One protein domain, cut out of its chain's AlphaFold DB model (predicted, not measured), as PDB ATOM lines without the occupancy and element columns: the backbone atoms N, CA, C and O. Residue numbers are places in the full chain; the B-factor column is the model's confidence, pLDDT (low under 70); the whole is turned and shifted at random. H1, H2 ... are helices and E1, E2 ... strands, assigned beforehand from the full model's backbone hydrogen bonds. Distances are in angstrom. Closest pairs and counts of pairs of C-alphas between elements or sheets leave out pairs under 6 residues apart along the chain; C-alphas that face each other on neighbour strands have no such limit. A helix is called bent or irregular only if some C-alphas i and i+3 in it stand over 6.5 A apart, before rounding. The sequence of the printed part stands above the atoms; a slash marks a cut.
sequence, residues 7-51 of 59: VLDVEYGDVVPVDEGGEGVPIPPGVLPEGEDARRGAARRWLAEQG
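This is residues 7 to 51 of the 59 residues of an uncharacterized protein of Actinomadura catellatispora (UniProt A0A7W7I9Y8). One helix, H1, runs along one side of a small rounded body, and the looped chain before it, with two very short strands, E1 and E2, makes up the other side. Both strands come close to H1, E1 at Val 15 and E2 at Ile 27, and they form no sheet with each other. The printed part has 45 residues with two named strands and then one named helix, E1 E2 H1; the class is mixed, helices and strands, though under half of the residues are in named elements. The whole is compact, with a radius of gyration of the C-alphas of 9.6 A, and spans 24 by 23 by 19 A.

Start at H1, residues 36 to 49, where every O i to N i+4 pair is within hydrogen-bond range; it is not bent. Look next at E1, residues 15 to 17: its closest C-alpha pair with H1 is Val 15 and Arg 40, 6.2 A apart. For E2, residues 25 to 27, the closest C-alpha pair with H1 is Ile 27 and Ala 43, 6.4 A apart. E1 and E2 are near each other, with 6 pairs of C-alphas within 10 A, but each pairs with no named strand.

Find C-alpha 36 at (179.338, 139.213, 256.861); from there H1 runs 20.1 A to C-alpha 49 at (169.659, 156.365, 260.916). E1 begins at C-alpha 15, (175.217, 142.970, 252.011), and measures 7.1 A, while E2 measures 6.3 A.

The two C-alphas farthest apart, those of Glu 20 and Gly 51, are 26.1 A apart. The printed part has no cut, and both links, E1 to E2 and E2 to H1, are short. Look for low confidence at residues 20 to 23 and 29 to 31, where pLDDT is under 70; the mean of the printed part is 79.0.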
ATOM      1  N   VAL A   7     174.398 147.077 248.212       84.25
ATOM      2  CA  VAL A   7     172.961 146.890 248.412       84.25
ATOM      3  C   VAL A   7     172.720 145.913 249.557       84.25
ATOM      4  O   VAL A   7     173.456 144.941 249.735       84.25
ATOM      5  N   LEU A   8     171.698 146.202 250.364       83.25
ATOM      6  CA  LEU A   8     171.124 145.230 251.282       83.25
ATOM      7  C   LEU A   8     170.058 144.433 250.531       83.25
ATOM      8  O   LEU A   8     169.020 144.984 250.153       83.25
ATOM      9  N   ASP A   9     170.300 143.138 250.384       83.19
ATOM     10  CA  ASP A   9     169.297 142.167 249.981       83.19
ATOM     11  C   ASP A   9     168.229 142.084 251.079       83.19
ATOM     12  O   ASP A   9     168.509 141.714 252.221       83.19
ATOM     13  N   VAL A  10     166.999 142.482 250.763       75.38
ATOM     14  CA  VAL A  10     165.899 142.510 251.737       75.38
ATOM     15  C   VAL A  10     165.306 141.129 252.008       75.38
ATOM     16  O   VAL A  10     164.710 140.927 253.069       75.38
ATOM     17  N   GLU A  11     165.488 140.173 251.096       75.62
ATOM     18  CA  GLU A  11     164.998 138.804 251.241       75.62
ATOM     19  C   GLU A  11     165.916 138.003 252.168       75.62
ATOM     20  O   GLU A  11     165.462 137.363 253.125       75.62
ATOM     21  N   TYR A  12     167.226 138.090 251.955       75.62
ATOM     22  CA  TYR A  12     168.224 137.316 252.698       75.62
ATOM     23  C   TYR A  12     168.879 138.113 253.832       75.62
ATOM     24  O   TYR A  12     169.287 137.539 254.843       75.62
ATOM     25  N   GLY A  13     168.855 139.444 253.757       77.00
ATOM     26  CA  GLY A  13     169.505 140.325 254.728       77.00
ATOM     27  C   GLY A  13     171.014 140.438 254.521       77.00
ATOM     28  O   GLY A  13     171.717 140.804 255.467       77.00
ATOM     29  N   ASP A  14     171.500 140.104 253.327       82.69
ATOM     30  CA  ASP A  14     172.914 140.100 252.969       82.69
ATOM     31  C   ASP A  14     173.351 141.415 252.346       82.69
ATOM     32  O   ASP A  14     172.574 142.121 251.710       82.69
ATOM     33  N   VAL A  15     174.619 141.756 252.561       82.62
ATOM     34  CA  VAL A  15     175.217 142.970 252.011       82.62
ATOM     35  C   VAL A  15     176.148 142.583 250.876       82.62
ATOM     36  O   VAL A  15     177.198 141.975 251.113       82.62
ATOM     37  N   VAL A  16     175.761 142.949 249.660       82.94
ATOM     38  CA  VAL A  16     176.446 142.566 248.422       82.94
ATOM     39  C   VAL A  16     176.859 143.808 247.620       82.94
ATOM     40  O   VAL A  16     176.231 144.863 247.760       82.94
ATOM     41  N   PRO A  17     177.936 143.734 246.818       79.88
ATOM     42  CA  PRO A  17     178.297 144.802 245.887       79.88
ATOM     43  C   PRO A  17     177.157 145.085 244.902       79.88
ATOM     44  O   PRO A  17     176.495 144.151 244.451       79.88
ATOM     45  N   VAL A  18     176.946 146.351 244.527       75.38
ATOM     46  CA  VAL A  18     175.899 146.743 243.560       75.38
ATOM     47  C   VAL A  18     176.057 146.046 242.204       75.38
ATOM     48  O   VAL A  18     175.069 145.766 241.536       75.38
ATOM     49  N   ASP A  19     177.293 145.732 241.808       72.75
ATOM     50  CA  ASP A  19     177.590 145.044 240.549       72.75
ATOM     51  C   ASP A  19     177.275 143.536 240.605       72.75
ATOM     52  O   ASP A  19     177.104 142.900 239.565       72.75
ATOM     53  N   GLU A  20     177.176 142.962 241.811       68.81
ATOM     54  CA  GLU A  20     176.829 141.553 242.056       68.81
ATOM     55  C   GLU A  20     175.359 141.357 242.475       68.81
ATOM     56  O   GLU A  20     174.835 140.251 242.331       68.81
ATOM     57  N   GLY A  21     174.685 142.394 242.984       59.31
ATOM     58  CA  GLY A  21     173.358 142.289 243.597       59.31
ATOM     59  C   GLY A  21     172.323 143.247 243.014       59.31
ATOM     60  O   GLY A  21     172.473 144.461 243.113       59.31
ATOM     61  N   GLY A  22     171.259 142.669 242.441       65.56
ATOM     62  CA  GLY A  22     170.073 143.346 241.901       65.56
ATOM     63  C   GLY A  22     169.172 144.023 242.951       65.56
ATOM     64  O   GLY A  22     169.662 144.539 243.948       65.56
ATOM     65  N   GLU A  23     167.852 144.071 242.693       67.12
ATOM     66  CA  GLU A  23     166.842 144.790 243.501       67.12
ATOM     67  C   GLU A  23     167.077 144.664 245.019       67.12
ATOM     68  O   GLU A  23     166.860 143.621 245.627       67.12
ATOM     69  N   GLY A  24     167.515 145.759 245.639       76.00
ATOM     70  CA  GLY A  24     167.862 145.823 247.053       76.00
ATOM     71  C   GLY A  24     167.887 147.268 247.538       76.00
ATOM     72  O   GLY A  24     167.753 148.210 246.752       76.00
ATOM     73  N   VAL A  25     168.030 147.467 248.848       79.00
ATOM     74  CA  VAL A  25     168.079 148.824 249.410       79.00
ATOM     75  C   VAL A  25     169.515 149.339 249.323       79.00
ATOM     76  O   VAL A  25     170.398 148.724 249.927       79.00
ATOM     77  N   PRO A  26     169.779 150.450 248.608       79.19
ATOM     78  CA  PRO A  26     171.121 151.008 248.534       79.19
ATOM     79  C   PRO A  26     171.551 151.484 249.921       79.19
ATOM     80  O   PRO A  26     170.837 152.246 250.573       79.19
ATOM     81  N   ILE A  27     172.723 151.034 250.356       79.94
ATOM     82  CA  ILE A  27     173.391 151.497 251.575       79.94
ATOM     83  C   ILE A  27     174.635 152.302 251.166       79.94
ATOM     84  O   ILE A  27     175.189 152.078 250.086       79.94
ATOM     85  N   PRO A  28     175.055 153.305 251.954       70.62
ATOM     86  CA  PRO A  28     175.985 154.318 251.499       70.62
ATOM     87  C   PRO A  28     177.349 153.700 251.203       70.62
ATOM     88  O   PRO A  28     177.773 152.782 251.914       70.62
ATOM     89  N   PRO A  29     178.052 154.244 250.199       61.59
ATOM     90  CA  PRO A  29     179.429 153.886 249.928       61.59
ATOM     91  C   PRO A  29     180.280 154.349 251.111       61.59
ATOM     92  O   PRO A  29     180.510 155.536 251.343       61.59
ATOM     93  N   GLY A  30     180.687 153.389 251.916       67.19
ATOM     94  CA  GLY A  30     181.670 153.544 252.966       67.19
ATOM     95  C   GLY A  30     182.377 152.212 253.115       67.19
ATOM     96  O   GLY A  30     181.809 151.175 252.769       67.19
ATOM     97  N   VAL A  31     183.609 152.235 253.624       68.06
ATOM     98  CA  VAL A  31     184.337 151.009 253.960       68.06
ATOM     99  C   VAL A  31     183.488 150.221 254.953       68.06
ATOM    100  O   VAL A  31     183.423 150.549 256.141       68.06
ATOM    101  N   LEU A  32     182.787 149.207 254.455       74.12
ATOM    102  CA  LEU A  32     182.075 148.291 255.320       74.12
ATOM    103  C   LEU A  32     183.113 147.452 256.070       74.12
ATOM    104  O   LEU A  32     184.132 147.070 255.490       74.12
ATOM    105  N   PRO A  33     182.879 147.162 257.358       81.44
ATOM    106  CA  PRO A  33     183.792 146.327 258.121       81.44
ATOM    107  C   PRO A  33     183.889 144.928 257.503       81.44
ATOM    108  O   PRO A  33     182.921 144.414 256.941       81.44
ATOM    109  N   GLU A  34     185.056 144.303 257.631       81.12
ATOM    110  CA  GLU A  34     185.255 142.928 257.179       81.12
ATOM    111  C   GLU A  34     184.353 141.954 257.953       81.12
ATOM    112  O   GLU A  34     184.119 142.103 259.154       81.12
ATOM    113  N   GLY A  35     183.871 140.924 257.253       83.81
ATOM    114  CA  GLY A  35     182.991 139.899 257.811       83.81
ATOM    115  C   GLY A  35     181.504 140.178 257.584       83.81
ATOM    116  O   GLY A  35     181.012 141.292 257.745       83.81
ATOM    117  N   GLU A  36     180.763 139.137 257.210       81.12
ATOM    118  CA  GLU A  36     179.338 139.213 256.861       81.12
ATOM    119  C   GLU A  36     178.484 139.859 257.957       81.12
ATOM    120  O   GLU A  36     177.775 140.831 257.698       81.12
ATOM    121  N   ASP A  37     178.609 139.396 259.200       84.38
ATOM    122  CA  ASP A  37     177.817 139.931 260.310       84.38
ATOM    123  C   ASP A  37     178.155 141.385 260.642       84.38
ATOM    124  O   ASP A  37     177.263 142.162 261.000       84.38
ATOM    125  N   ALA A  38     179.417 141.787 260.482       84.44
ATOM    126  CA  ALA A  38     179.828 143.170 260.680       84.44
ATOM    127  C   ALA A  38     179.226 144.075 259.597       84.44
ATOM    128  O   ALA A  38     178.676 145.134 259.918       84.44
ATOM    129  N   ARG A  39     179.244 143.632 258.329       84.94
ATOM    130  CA  ARG A  39     178.582 144.332 257.215       84.94
ATOM    131  C   ARG A  39     177.081 144.464 257.455       84.94
ATOM    132  O   ARG A  39     176.547 145.569 257.358       84.94
ATOM    133  N   ARG A  40     176.406 143.382 257.862       83.81
ATOM    134  CA  ARG A  40     174.978 143.412 258.230       83.81
ATOM    135  C   ARG A  40     174.709 144.379 259.383       83.81
ATOM    136  O   ARG A  40     173.726 145.116 259.353       83.81
ATOM    137  N   GLY A  41     175.570 144.402 260.400       85.44
ATOM    138  CA  GLY A  41     175.472 145.336 261.523       85.44
ATOM    139  C   GLY A  41     175.581 146.799 261.089       85.44
ATOM    140  O   GLY A  41     174.753 147.620 261.489       85.44
ATOM    141  N   ALA A  42     176.552 147.112 260.227       85.69
ATOM    142  CA  ALA A  42     176.737 148.447 259.662       85.69
ATOM    143  C   ALA A  42     175.535 148.880 258.805       85.69
ATOM    144  O   ALA A  42     174.998 149.969 259.009       85.69
ATOM    145  N   ALA A  43     175.048 147.999 257.927       85.19
ATOM    146  CA  ALA A  43     173.866 148.249 257.104       85.19
ATOM    147  C   ALA A  43     172.613 148.507 257.960       85.19
ATOM    148  O   ALA A  43     171.894 149.480 257.740       85.19
ATOM    149  N   ARG A  44     172.378 147.688 258.996       84.50
ATOM    150  CA  ARG A  44     171.249 147.862 259.929       84.50
ATOM    151  C   ARG A  44     171.317 149.187 260.678       84.50
ATOM    152  O   ARG A  44     170.292 149.849 260.825       84.50
ATOM    153  N   ARG A  45     172.505 149.570 261.155       85.19
ATOM    154  CA  ARG A  45     172.711 150.858 261.826       85.19
ATOM    155  C   ARG A  45     172.381 152.013 260.889       85.19
ATOM    156  O   ARG A  45     171.618 152.890 261.276       85.19
ATOM    157  N   TRP A  46     172.915 151.986 259.670       85.75
ATOM    158  CA  TRP A  46     172.660 153.044 258.704       85.75
ATOM    159  C   TRP A  46     171.171 153.154 258.347       85.75
ATOM    160  O   TRP A  46     170.607 154.243 258.349       85.75
ATOM    161  N   LEU A  47     170.497 152.025 258.120       84.94
ATOM    162  CA  LEU A  47     169.059 152.010 257.851       84.94
ATOM    163  C   LEU A  47     168.245 152.585 259.015       84.94
ATOM    164  O   LEU A  47     167.302 153.342 258.790       84.94
ATOM    165  N   ALA A  48     168.631 152.288 260.258       85.44
ATOM    166  CA  ALA A  48     168.012 152.898 261.431       85.44
ATOM    167  C   ALA A  48     168.214 154.425 261.469       85.44
ATOM    168  O   ALA A  48     167.283 155.149 261.818       85.44
ATOM    169  N   GLU A  49     169.385 154.924 261.056       86.38
ATOM    170  CA  GLU A  49     169.659 156.365 260.916       86.38
ATOM    171  C   GLU A  49     168.794 157.019 259.822       86.38
ATOM    172  O   GLU A  49     168.431 158.186 259.954       86.38
ATOM    173  N   GLN A  50     168.391 156.269 258.789       85.44
ATOM    174  CA  GLN A  50     167.439 156.727 257.764       85.44
ATOM    175  C   GLN A  50     165.961 156.591 258.191       85.44
ATOM    176  O   GLN A  50     165.059 156.958 257.439       85.44
ATOM    177  N   GLY A  51     165.686 156.066 259.391       87.19
ATOM    178  CA  GLY A  51     164.332 155.899 259.928       87.19
ATOM    179  C   GLY A  51     163.664 154.558 259.610       87.19
ATOM    180  O   GLY A  51     162.506 154.354 259.990       87.19
TER     181      GLY A  51